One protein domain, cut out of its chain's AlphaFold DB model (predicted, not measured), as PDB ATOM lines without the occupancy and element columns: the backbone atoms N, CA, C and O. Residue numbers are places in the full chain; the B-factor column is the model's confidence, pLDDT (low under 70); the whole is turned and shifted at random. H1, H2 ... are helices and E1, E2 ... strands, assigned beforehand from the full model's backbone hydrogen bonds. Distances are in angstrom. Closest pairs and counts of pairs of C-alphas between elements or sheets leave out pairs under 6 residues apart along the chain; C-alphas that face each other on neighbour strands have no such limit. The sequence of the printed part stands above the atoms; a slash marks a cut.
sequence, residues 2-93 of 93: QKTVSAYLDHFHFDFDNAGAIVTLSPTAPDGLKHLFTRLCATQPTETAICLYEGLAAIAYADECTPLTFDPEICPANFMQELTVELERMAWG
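Overview. This is residues 2 to 93 of the 93 residues of an uncharacterized protein of Desulfocurvibacter africanus subsp. africanus str. Walvis Bay (UniProt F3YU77). The longest helix, H3, runs through the middle, and H1, H2 and H4 pack on it. A two-stranded hairpin, E1 and E2, makes one end of the longest axis and meets residues 45 to 53 of H3 chiefly through E2. The printed part has 92 residues, with four named helices and two strands in the order H1, E1, E2, H2, H3, H4; the sheet E1 - E2 is antiparallel and the class is mostly helix. The whole is compact, with a radius of gyration of the C-alphas of 12.7 A and spans of 40 by 30 by 24 A.

Arrangement. E1, residues 12 to 17, and E2, residues 20 to 25, form a hairpin; N 15 and O 22 are 2.9 A apart, within hydrogen-bond range. The closest C-alphas of E2 and H3, residues 45 to 61, are those of Val 23 and Ala 49, 5.8 A apart. H3 is the hub. It touches H1, residues 2 to 9, closest at the C-alphas of Ala 60 and Gln 2, 4.7 A, opposite ways at a tilt of 34.6 degrees, only just shallow. With residues 48 to 52 alone it touches H2, residues 31 to 40, closest at the C-alphas of Thr 48 and Leu 40, 7.0 A, at a steep tilt of 57 degrees. With residues 51 to 55 alone it touches residues 79 to 83 of H4, residues 79 to 92, closest at the C-alphas of Gly 55 and Met 80, 6.4 A, at a steep tilt of 62 degrees. H2 and H4 touch at a shallow tilt of 29 degrees, opposite ways, closest at the C-alphas of Leu 36 and Glu 86, 7.2 A. H1 and H4 are apart. In H1, H2, H3 and H4 every O i to N i+4 pair is within hydrogen-bond range.

Along the chain. H1 begins at C-alpha 2 (218.267, 216.724, 223.362) and is 10.9 A long. E1 is 16.3 A, E2 16.6 A, H2 14.2 A and H3 23.7 A. H4, 20.3 A, ends at C-alpha 92 (210.918, 220.208, 235.380).

Size, cuts and confidence. The C-alphas farthest apart, of Asn 18 and Trp 92, are 41.6 A apart. The printed part has no cut; H3 to H4, residues 62 to 78, is the long link. pLDDT is under 70 at residues 63 to 72, 74 and 92 to 93.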
ATOM      1  N   GLN A   2     217.212 216.781 224.398       78.69
ATOM      2  CA  GLN A   2     218.267 216.724 223.362       78.69
ATOM      3  C   GLN A   2     218.641 218.079 222.732       78.69
ATOM      4  O   GLN A   2     219.812 218.427 222.708       78.69
ATOM      5  N   LYS A   3     217.664 218.897 222.302       78.75
ATOM      6  CA  LYS A   3     217.943 220.240 221.741       78.75
ATOM      7  C   LYS A   3     218.658 221.175 222.725       78.75
ATOM      8  O   LYS A   3     219.554 221.909 222.331       78.75
ATOM      9  N   THR A   4     218.258 221.145 223.995       81.12
ATOM     10  CA  THR A   4     218.873 221.949 225.064       81.12
ATOM     11  C   THR A   4     220.299 221.484 225.338       81.12
ATOM     12  O   THR A   4     221.203 222.301 225.441       81.12
ATOM     13  N   VAL A   5     220.497 220.167 225.407       86.38
ATOM     14  CA  VAL A   5     221.800 219.550 225.660       86.38
ATOM     15  C   VAL A   5     222.758 219.770 224.488       86.38
ATOM     16  O   VAL A   5     223.914 220.105 224.707       86.38
ATOM     17  N   SER A   6     222.273 219.687 223.247       88.56
ATOM     18  CA  SER A   6     223.068 220.001 222.058       88.56
ATOM     19  C   SER A   6     223.597 221.436 222.087       88.56
ATOM     20  O   SER A   6     224.758 221.640 221.760       88.56
ATOM     21  N   ALA A   7     222.797 222.413 222.531       90.62
ATOM     22  CA  ALA A   7     223.255 223.798 222.669       90.62
ATOM     23  C   ALA A   7     224.299 223.983 223.785       90.62
ATOM     24  O   ALA A   7     225.083 224.925 223.748       90.62
ATOM     25  N   TYR A   8     224.335 223.100 224.787       94.06
ATOM     26  CA  TYR A   8     225.361 223.149 225.831       94.06
ATOM     27  C   TYR A   8     226.751 222.774 225.314       94.06
ATOM     28  O   TYR A   8     227.737 223.293 225.837       94.06
ATOM     29  N   LEU A   9     226.840 221.930 224.281       92.81
ATOM     30  CA  LEU A   9     228.118 221.487 223.717       92.81
ATOM     31  C   LEU A   9     228.940 222.649 223.147       92.81
ATOM     32  O   LEU A   9     230.158 222.661 223.305       92.81
ATOM     33  N   ASP A  10     228.278 223.669 222.595       94.31
ATOM     34  CA  ASP A  10     228.920 224.860 222.014       94.31
ATOM     35  C   ASP A  10     229.660 225.730 223.050       94.31
ATOM     36  O   ASP A  10     230.378 226.667 222.697       94.31
ATOM     37  N   HIS A  11     229.487 225.440 224.341       96.00
ATOM     38  CA  HIS A  11     230.105 226.176 225.440       96.00
ATOM     39  C   HIS A  11     231.311 225.468 226.061       96.00
ATOM     40  O   HIS A  11     231.865 225.985 227.033       96.00
ATOM     41  N   PHE A  12     231.727 224.319 225.527       93.94
ATOM     42  CA  PHE A  12     232.944 223.636 225.952       93.94
ATOM     43  C   PHE A  12     234.142 224.076 225.110       93.94
ATOM     44  O   PHE A  12     234.065 224.204 223.888       93.94
ATOM     45  N   HIS A  13     235.274 224.287 225.774       92.38
ATOM     46  CA  HIS A  13     236.552 224.581 225.143       92.38
ATOM     47  C   HIS A  13     237.567 223.508 225.518       92.38
ATOM     48  O   HIS A  13     237.731 223.193 226.698       92.38
ATOM     49  N   PHE A  14     238.244 222.987 224.499       90.44
ATOM     50  CA  PHE A  14     239.273 221.966 224.624       90.44
ATOM     51  C   PHE A  14     240.625 222.609 224.364       90.44
ATOM     52  O   PHE A  14     240.856 223.145 223.278       90.44
ATOM     53  N   ASP A  15     241.495 222.550 225.359       88.44
ATOM     54  CA  ASP A  15     242.915 222.831 225.206       88.44
ATOM     55  C   ASP A  15     243.686 221.514 225.337       88.44
ATOM     56  O   ASP A  15     243.270 220.617 226.071       88.44
ATOM     57  N   PHE A  16     244.779 221.374 224.602       85.38
ATOM     58  CA  PHE A  16     245.604 220.174 224.615       85.38
ATOM     59  C   PHE A  16     247.021 220.578 224.982       85.38
ATOM     60  O   PHE A  16     247.692 221.281 224.223       85.38
ATOM     61  N   ASP A  17     247.486 220.112 226.134       79.50
ATOM     62  CA  ASP A  17     248.853 220.326 226.585       79.50
ATOM     63  C   ASP A  17     249.616 218.994 226.705       79.50
ATOM     64  O   ASP A  17     249.138 217.925 226.321       79.50
ATOM     65  N   ASN A  18     250.846 219.052 227.219       75.25
ATOM     66  CA  ASN A  18     251.675 217.859 227.410       75.25
ATOM     67  C   ASN A  18     251.156 216.920 228.523       75.25
ATOM     68  O   ASN A  18     251.715 215.838 228.694       75.25
ATOM     69  N   ALA A  19     250.150 217.336 229.298       73.62
ATOM     70  CA  ALA A  19     249.521 216.567 230.368       73.62
ATOM     71  C   ALA A  19     248.159 215.975 229.958       73.62
ATOM     72  O   ALA A  19     247.676 215.073 230.640       73.62
ATOM     73  N   GLY A  20     247.568 216.417 228.842       76.12
ATOM     74  CA  GLY A  20     246.362 215.828 228.264       76.12
ATOM     75  C   GLY A  20     245.372 216.864 227.736       76.12
ATOM     76  O   GLY A  20     245.739 217.982 227.374       76.12
ATOM     77  N   ALA A  21     244.099 216.468 227.661       81.06
ATOM     78  CA  ALA A  21     243.009 217.364 227.294       81.06
ATOM     79  C   ALA A  21     242.508 218.122 228.531       81.06
ATOM     80  O   ALA A  21     242.105 217.517 229.526       81.06
ATOM     81  N   ILE A  22     242.491 219.449 228.454       83.88
ATOM     82  CA  ILE A  22     241.868 220.328 229.436       83.88
ATOM     83  C   ILE A  22     240.530 220.785 228.875       83.88
ATOM     84  O   ILE A  22     240.460 221.422 227.825       83.88
ATOM     85  N   VAL A  23     239.461 220.485 229.609       88.12
ATOM     86  CA  VAL A  23     238.105 220.896 229.253       88.12
ATOM     87  C   VAL A  23     237.666 222.025 230.170       88.12
ATOM     88  O   VAL A  23     237.641 221.888 231.391       88.12
ATOM     89  N   THR A  24     237.310 223.158 229.572       89.31
ATOM     90  CA  THR A  24     236.815 224.332 230.294       89.31
ATOM     91  C   THR A  24     235.468 224.781 229.758       89.31
ATOM     92  O   THR A  24     235.095 224.490 228.621       89.31
ATOM     93  N   LEU A  25     234.731 225.501 230.602       92.44
ATOM     94  CA  LEU A  25     233.436 226.053 230.249       92.44
ATOM     95  C   LEU A  25     233.554 227.534 229.874       92.44
ATOM     96  O   LEU A  25     234.191 228.320 230.576       92.44
ATOM     97  N   SER A  26     232.893 227.921 228.786       93.69
ATOM     98  CA  SER A  26     232.789 229.306 228.338       93.69
ATOM     99  C   SER A  26     232.207 230.216 229.433       93.69
ATOM    100  O   SER A  26     231.213 229.856 230.076       93.69
ATOM    101  N   PRO A  27     232.723 231.447 229.620       90.75
ATOM    102  CA  PRO A  27     232.156 232.394 230.583       90.75
ATOM    103  C   PRO A  27     230.711 232.791 230.240       90.75
ATOM    104  O   PRO A  27     229.933 233.146 231.132       90.75
ATOM    105  N   THR A  28     230.319 232.686 228.966       94.50
ATOM    106  CA  THR A  28     228.956 232.958 228.489       94.50
ATOM    107  C   THR A  28     228.058 231.722 228.508       94.50
ATOM    108  O   THR A  28     226.950 231.781 227.982       94.50
ATOM    109  N   ALA A  29     228.509 230.608 229.096       94.25
ATOM    110  CA  ALA A  29     227.680 229.421 229.243       94.25
ATOM    111  C   ALA A  29     226.386 229.732 230.024       94.25
ATOM    112  O   ALA A  29     226.428 230.523 230.980       94.25
ATOM    113  N   PRO A  30     225.252 229.109 229.658       93.75
ATOM    114  CA  PRO A  30     223.996 229.244 230.385       93.75
ATOM    115  C   PRO A  30     224.135 228.812 231.848       93.75
ATOM    116  O   PRO A  30     224.886 227.885 232.162       93.75
ATOM    117  N   ASP A  31     223.364 229.435 232.741       92.31
ATOM    118  CA  ASP A  31     223.441 229.167 234.186       92.31
ATOM    119  C   ASP A  31     223.170 227.699 234.531       92.31
ATOM    120  O   ASP A  31     223.828 227.136 235.403       92.31
ATOM    121  N   GLY A  32     222.274 227.045 233.788       91.56
ATOM    122  CA  GLY A  32     222.020 225.614 233.929       91.56
ATOM    123  C   GLY A  32     223.264 224.753 233.682       91.56
ATOM    124  O   GLY A  32     223.550 223.839 234.448       91.56
ATOM    125  N   LEU A  33     224.048 225.074 232.653       93.50
ATOM    126  CA  LEU A  33     225.283 224.352 232.346       93.50
ATOM    127  C   LEU A  33     226.385 224.647 233.372       93.50
ATOM    128  O   LEU A  33     227.084 223.735 233.804       93.50
ATOM    129  N   LYS A  34     226.496 225.902 233.827       92.81
ATOM    130  CA  LYS A  34     227.401 226.278 234.926       92.81
ATOM    131  C   LYS A  34     227.063 225.536 236.217       92.81
ATOM    132  O   LYS A  34     227.971 225.124 236.943       92.81
ATOM    133  N   HIS A  35     225.773 225.344 236.494       91.44
ATOM    134  CA  HIS A  35     225.303 224.570 237.637       91.44
ATOM    135  C   HIS A  35     225.716 223.098 237.529       91.44
ATOM    136  O   HIS A  35     226.335 222.587 238.462       91.44
ATOM    137  N   LEU A  36     225.459 222.449 236.385       91.94
ATOM    138  CA  LEU A  36     225.886 221.066 236.127       91.94
ATOM    139  C   LEU A  36     227.396 220.899 236.300       91.94
ATOM    140  O   LEU A  36     227.834 220.017 237.034       91.94
ATOM    141  N   PHE A  37     228.180 221.789 235.689       91.62
ATOM    142  CA  PHE A  37     229.637 221.774 235.778       91.62
ATOM    143  C   PHE A  37     230.108 221.910 237.229       91.62
ATOM    144  O   PHE A  37     230.886 221.102 237.719       91.62
ATOM    145  N   THR A  38     229.583 222.891 237.964       90.62
ATOM    146  CA  THR A  38     229.958 223.096 239.373       90.62
ATOM    147  C   THR A  38     229.578 221.896 240.235       90.62
ATOM    148  O   THR A  38     230.309 221.544 241.154       90.62
ATOM    149  N   ARG A  39     228.432 221.264 239.964       89.75
ATOM    150  CA  ARG A  39     227.918 220.160 240.772       89.75
ATOM    151  C   ARG A  39     228.674 218.858 240.527       89.75
ATOM    152  O   ARG A  39     229.049 218.202 241.494       89.75
ATOM    153  N   LEU A  40     228.863 218.496 239.262       89.25
ATOM    154  CA  LEU A  40     229.419 217.206 238.848       89.25
ATOM    155  C   LEU A  40     230.949 217.224 238.793       89.25
ATOM    156  O   LEU A  40     231.570 216.177 238.952       89.25
ATOM    157  N   CYS A  41     231.557 218.402 238.615       87.94
ATOM    158  CA  CYS A  41     232.998 218.529 238.410       87.94
ATOM    159  C   CYS A  41     233.774 219.103 239.607       87.94
ATOM    160  O   CYS A  41     234.975 219.340 239.508       87.94
ATOM    161  N   ALA A  42     233.123 219.317 240.759       79.81
ATOM    162  CA  ALA A  42     233.728 219.982 241.922       79.81
ATOM    163  C   ALA A  42     235.022 219.328 242.442       79.81
ATOM    164  O   ALA A  42     235.884 220.022 242.979       79.81
ATOM    165  N   THR A  43     235.143 218.003 242.343       74.62
ATOM    166  CA  THR A  43     236.239 217.239 242.961       74.62
ATOM    167  C   THR A  43     237.424 217.017 242.027       74.62
ATOM    168  O   THR A  43     238.559 217.018 242.496       74.62
ATOM    169  N   GLN A  44     237.181 216.839 240.727       74.50
ATOM    170  CA  GLN A  44     238.200 216.526 239.717       74.50
ATOM    171  C   GLN A  44     237.872 217.248 238.403       74.50
ATOM    172  O   GLN A  44     237.454 216.608 237.437       74.50
ATOM    173  N   PRO A  45     237.996 218.587 238.358       74.62
ATOM    174  CA  PRO A  45     237.359 219.408 237.333       74.62
ATOM    175  C   PRO A  45     237.805 219.095 235.907       74.62
ATOM    176  O   PRO A  45     236.991 219.222 235.007       74.62
ATOM    177  N   THR A  46     239.041 218.649 235.687       78.31
ATOM    178  CA  THR A  46     239.524 218.310 234.339       78.31
ATOM    179  C   THR A  46     238.921 216.999 233.825       78.31
ATOM    180  O   THR A  46     238.288 216.984 232.773       78.31
ATOM    181  N   GLU A  47     239.061 215.906 234.581       80.50
ATOM    182  CA  GLU A  47     238.597 214.564 234.184       80.50
ATOM    183  C   GLU A  47     237.068 214.504 234.114       80.50
ATOM    184  O   GLU A  47     236.475 214.071 233.130       80.50
ATOM    185  N   THR A  48     236.399 215.038 235.135       86.25
ATOM    186  CA  THR A  48     234.931 215.040 235.188       86.25
ATOM    187  C   THR A  48     234.296 216.020 234.201       86.25
ATOM    188  O   THR A  48     233.136 215.828 233.839       86.25
ATOM    189  N   ALA A  49     235.016 217.045 233.727       89.81
ATOM    190  CA  ALA A  49     234.527 217.905 232.648       89.81
ATOM    191  C   ALA A  49     234.539 217.195 231.291       89.81
ATOM    192  O   ALA A  49     233.618 217.410 230.500       89.81
ATOM    193  N   ILE A  50     235.526 216.326 231.039       88.44
ATOM    194  CA  ILE A  50     235.522 215.436 229.869       88.44
ATOM    195  C   ILE A  50     234.292 214.528 229.937       88.44
ATOM    196  O   ILE A  50     233.496 214.512 229.001       88.44
ATOM    197  N   CYS A  51     234.061 213.883 231.083       89.12
ATOM    198  CA  CYS A  51     232.876 213.048 231.299       89.12
ATOM    199  C   CYS A  51     231.564 213.812 231.122       89.12
ATOM    200  O   CYS A  51     230.609 213.287 230.551       89.12
ATOM    201  N   LEU A  52     231.500 215.063 231.590       91.31
ATOM    202  CA  LEU A  52     230.328 215.912 231.403       91.31
ATOM    203  C   LEU A  52     230.075 216.180 229.921       91.31
ATOM    204  O   LEU A  52     228.944 216.027 229.462       91.31
ATOM    205  N   TYR A  53     231.112 216.561 229.176       91.25
ATOM    206  CA  TYR A  53     230.996 216.786 227.742       91.25
ATOM    207  C   TYR A  53     230.549 215.518 227.012       91.25
ATOM    208  O   TYR A  53     229.582 215.567 226.256       91.25
ATOM    209  N   GLU A  54     231.204 214.384 227.256       88.38
ATOM    210  CA  GLU A  54     230.873 213.112 226.612       88.38
ATOM    211  C   GLU A  54     229.449 212.655 226.961       88.38
ATOM    212  O   GLU A  54     228.704 212.233 226.078       88.38
ATOM    213  N   GLY A  55     229.026 212.824 228.218       89.00
ATOM    214  CA  GLY A  55     227.657 212.584 228.679       89.00
ATOM    215  C   GLY A  55     226.621 213.429 227.953       89.00
ATOM    216  O   GLY A  55     225.604 212.917 227.481       89.00
ATOM    217  N   LEU A  56     226.885 214.727 227.817       90.94
ATOM    218  CA  LEU A  56     226.015 215.637 227.081       90.94
ATOM    219  C   LEU A  56     226.012 215.312 225.581       90.94
ATOM    220  O   LEU A  56     224.943 215.289 224.976       90.94
ATOM    221  N   ALA A  57     227.166 215.014 224.983       88.38
ATOM    222  CA  ALA A  57     227.286 214.667 223.568       88.38
ATOM    223  C   ALA A  57     226.493 213.399 223.263       88.38
ATOM    224  O   ALA A  57     225.674 213.360 222.349       88.38
ATOM    225  N   ALA A  58     226.657 212.389 224.103       85.50
ATOM    226  CA  ALA A  58     225.908 211.162 224.024       85.50
ATOM    227  C   ALA A  58     224.389 211.377 224.093       85.50
ATOM    228  O   ALA A  58     223.655 210.840 223.270       85.50
ATOM    229  N   ILE A  59     223.901 212.207 225.020       85.88
ATOM    230  CA  ILE A  59     222.472 212.545 225.109       85.88
ATOM    231  C   ILE A  59     222.012 213.354 223.886       85.88
ATOM    232  O   ILE A  59     220.905 213.135 223.393       85.88
ATOM    233  N   ALA A  60     222.829 214.291 223.398       87.56
ATOM    234  CA  ALA A  60     222.514 215.128 222.241       87.56
ATOM    235  C   ALA A  60     222.383 214.317 220.945       87.56
ATOM    236  O   ALA A  60     221.519 214.634 220.129       87.56
ATOM    237  N   TYR A  61     223.224 213.293 220.777       83.06
ATOM    238  CA  TYR A  61     223.325 212.484 219.560       83.06
ATOM    239  C   TYR A  61     222.676 211.098 219.671       83.06
ATOM    240  O   TYR A  61     222.761 210.312 218.731       83.06
ATOM    241  N   ALA A  62     222.038 210.770 220.797       78.69
ATOM    242  CA  ALA A  62     221.315 209.513 220.944       78.69
ATOM    243  C   ALA A  62     220.093 209.480 220.008       78.69
ATOM    244  O   ALA A  62     219.058 210.076 220.310       78.69
ATOM    245  N   ASP A  63     220.201 208.759 218.890       62.69
ATOM    246  CA  ASP A  63     219.054 208.424 218.033       62.69
ATOM    247  C   ASP A  63     218.112 207.419 218.732       62.69
ATOM    248  O   ASP A  63     216.894 207.480 218.571       62.69
ATOM    249  N   GLU A  64     218.666 206.552 219.589       59.56
ATOM    250  CA  GLU A  64     217.962 205.683 220.541       59.56
ATOM    251  C   GLU A  64     218.750 205.639 221.864       59.56
ATOM    252  O   GLU A  64     219.970 205.805 221.861       59.56
ATOM    253  N   CYS A  65     218.074 205.413 223.000       50.81
ATOM    254  CA  CYS A  65     218.701 205.240 224.322       50.81
ATOM    255  C   CYS A  65     219.505 203.928 224.397       50.81
ATOM    256  O   CYS A  65     219.144 203.004 225.130       50.81
ATOM    257  N   THR A  66     220.588 203.807 223.638       53.72
ATOM    258  CA  THR A  66     221.582 202.764 223.870       53.72
ATOM    259  C   THR A  66     222.321 203.062 225.175       53.72
ATOM    260  O   THR A  66     222.608 204.223 225.479       53.72
ATOM    261  N   PRO A  67     222.603 202.036 225.998       55.66
ATOM    262  CA  PRO A  67     223.352 202.228 227.228       55.66
ATOM    263  C   PRO A  67     224.740 202.759 226.878       55.66
ATOM    264  O   PRO A  67     225.524 202.100 226.195       55.66
ATOM    265  N   LEU A  68     225.018 203.976 227.329       61.50
ATOM    266  CA  LEU A  68     226.285 204.638 227.085       61.50
ATOM    267  C   LEU A  68     227.368 203.977 227.927       61.50
ATOM    268  O   LEU A  68     227.300 203.972 229.156       61.50
ATOM    269  N   THR A  69     228.363 203.409 227.260       58.28
ATOM    270  CA  THR A  69     229.567 202.903 227.911       58.28
ATOM    271  C   THR A  69     230.569 204.040 228.020       58.28
ATOM    272  O   THR A  69     231.175 204.420 227.021       58.28
ATOM    273  N   PHE A  70     230.724 204.575 229.227       67.56
ATOM    274  CA  PHE A  70     231.843 205.449 229.563       67.56
ATOM    275  C   PHE A  70     233.032 204.595 229.954       67.56
ATOM    276  O   PHE A  70     232.852 203.515 230.523       67.56
ATOM    277  N   ASP A  71     234.230 205.084 229.660       68.25
ATOM    278  CA  ASP A  71     235.439 204.471 230.179       68.25
ATOM    279  C   ASP A  71     235.461 204.655 231.708       68.25
ATOM    280  O   ASP A  71     235.530 205.796 232.177       68.25
ATOM    281  N   PRO A  72     235.361 203.578 232.508       66.75
ATOM    282  CA  PRO A  72     235.375 203.685 233.962       66.75
ATOM    283  C   PRO A  72     236.736 204.138 234.514       66.75
ATOM    284  O   PRO A  72     236.808 204.501 235.687       66.75
ATOM    285  N   GLU A  73     237.805 204.116 233.707       70.12
ATOM    286  CA  GLU A  73     239.097 204.714 234.065       70.12
ATOM    287  C   GLU A  73     239.059 206.247 233.998       70.12
ATOM    288  O   GLU A  73     239.844 206.908 234.675       70.12
ATOM    289  N   ILE A  74     238.127 206.813 233.223       69.12
ATOM    290  CA  ILE A  74     237.983 208.259 233.010       69.12
ATOM    291  C   ILE A  74     236.791 208.811 233.802       69.12
ATOM    292  O   ILE A  74     236.892 209.873 234.417       69.12
ATOM    293  N   CYS A  75     235.668 208.087 233.833       77.50
ATOM    294  CA  CYS A  75     234.416 208.563 234.412       77.50
ATOM    295  C   CYS A  75     233.946 207.741 235.616       77.50
ATOM    296  O   CYS A  75     233.915 206.510 235.557       77.50
ATOM    297  N   PRO A  76     233.474 208.399 236.695       81.50
ATOM    298  CA  PRO A  76     232.853 207.699 237.813       81.50
ATOM    299  C   PRO A  76     231.672 206.829 237.355       81.50
ATOM    300  O   PRO A  76     230.851 207.256 236.545       81.50
ATOM    301  N   ALA A  77     231.535 205.628 237.923       78.44
ATOM    302  CA  ALA A  77     230.519 204.652 237.504       78.44
ATOM    303  C   ALA A  77     229.065 205.167 237.592       78.44
ATOM    304  O   ALA A  77     228.194 204.721 236.849       78.44
ATOM    305  N   ASN A  78     228.792 206.107 238.496       83.00
ATOM    306  CA  ASN A  78     227.494 206.751 238.705       83.00
ATOM    307  C   ASN A  78     227.322 208.070 237.933       83.00
ATOM    308  O   ASN A  78     226.240 208.654 237.984       83.00
ATOM    309  N   PHE A  79     228.343 208.542 237.212       86.62
ATOM    310  CA  PHE A  79     228.360 209.885 236.631       86.62
ATOM    311  C   PHE A  79     227.166 210.143 235.705       86.62
ATOM    312  O   PHE A  79     226.483 211.157 235.821       86.62
ATOM    313  N   MET A  80     226.848 209.191 234.827       84.19
ATOM    314  CA  MET A  80     225.728 209.340 233.894       84.19
ATOM    315  C   MET A  80     224.362 209.337 234.556       84.19
ATOM    316  O   MET A  80     223.454 210.041 234.107       84.19
ATOM    317  N   GLN A  81     224.206 208.551 235.618       85.69
ATOM    318  CA  GLN A  81     222.979 208.562 236.395       85.69
ATOM    319  C   GLN A  81     222.793 209.930 237.058       85.69
ATOM    320  O   GLN A  81     221.705 210.496 236.988       85.69
ATOM    321  N   GLU A  82     223.855 210.491 237.638       89.19
ATOM    322  CA  GLU A  82     223.825 211.825 238.245       89.19
ATOM    323  C   GLU A  82     223.544 212.924 237.217       89.19
ATOM    324  O   GLU A  82     222.675 213.765 237.447       89.19
ATOM    325  N   LEU A  83     224.201 212.878 236.054       89.44
ATOM    326  CA  LEU A  83     223.958 213.813 234.958       89.44
ATOM    327  C   LEU A  83     222.495 213.779 234.500       89.44
ATOM    328  O   LEU A  83     221.872 214.828 234.340       89.44
ATOM    329  N   THR A  84     221.934 212.584 234.318       87.06
ATOM    330  CA  THR A  84     220.542 212.417 233.879       87.06
ATOM    331  C   THR A  84     219.573 212.988 234.913       87.06
ATOM    332  O   THR A  84     218.691 213.764 234.553       87.06
ATOM    333  N   VAL A  85     219.772 212.680 236.199       89.19
ATOM    334  CA  VAL A  85     218.930 213.187 237.296       89.19
ATOM    335  C   VAL A  85     218.954 214.715 237.366       89.19
ATOM    336  O   VAL A  85     217.906 215.338 237.540       89.19
ATOM    337  N   GLU A  86     220.122 215.345 237.221       90.06
ATOM    338  CA  GLU A  86     220.207 216.810 237.258       90.06
ATOM    339  C   GLU A  86     219.598 217.456 236.003       90.06
ATOM    340  O   GLU A  86     218.890 218.458 236.113       90.06
ATOM    341  N   LEU A  87     219.780 216.862 234.819       88.12
ATOM    342  CA  LEU A  87     219.124 217.331 233.595       88.12
ATOM    343  C   LEU A  87     217.596 217.227 233.679       88.12
ATOM    344  O   LEU A  87     216.895 218.146 233.251       88.12
ATOM    345  N   GLU A  88     217.072 216.142 234.250       87.00
ATOM    346  CA  GLU A  88     215.643 215.987 234.521       87.00
ATOM    347  C   GLU A  88     215.157 217.029 235.529       87.00
ATOM    348  O   GLU A  88     214.159 217.702 235.279       87.00
ATOM    349  N   ARG A  89     215.888 217.254 236.628       87.25
ATOM    350  CA  ARG A  89     215.545 218.299 237.601       87.25
ATOM    351  C   ARG A  89     215.470 219.680 236.948       87.25
ATOM    352  O   ARG A  89     214.544 220.429 237.236       87.25
ATOM    353  N   MET A  90     216.405 220.010 236.061       84.88
ATOM    354  CA  MET A  90     216.430 221.293 235.350       84.88
ATOM    355  C   MET A  90     215.337 221.436 234.286       84.88
ATOM    356  O   MET A  90     214.986 222.553 233.920       84.88
ATOM    357  N   ALA A  91     214.825 220.330 233.741       77.75
ATOM    358  CA  ALA A  91     213.756 220.361 232.746       77.75
ATOM    359  C   ALA A  91     212.354 220.524 233.366       77.75
ATOM    360  O   ALA A  91     211.430 220.918 232.657       77.75
ATOM    361  N   TRP A  92     212.200 220.210 234.657       58.28
ATOM    362  CA  TRP A  92     210.918 220.208 235.380       58.28
ATOM    363  C   TRP A  92     210.879 221.155 236.595       58.28
ATOM    364  O   TRP A  92     209.865 221.192 237.294       58.28
ATOM    365  N   GLY A  93     211.964 221.888 236.860       52.06
ATOM    366  CA  GLY A  93     212.060 222.941 237.880       52.06
ATOM    367  C   GLY A  93     211.924 224.330 237.279       52.06
ATOM    368  O   GLY A  93     211.332 225.188 237.967       52.06
TER     369      GLY A  93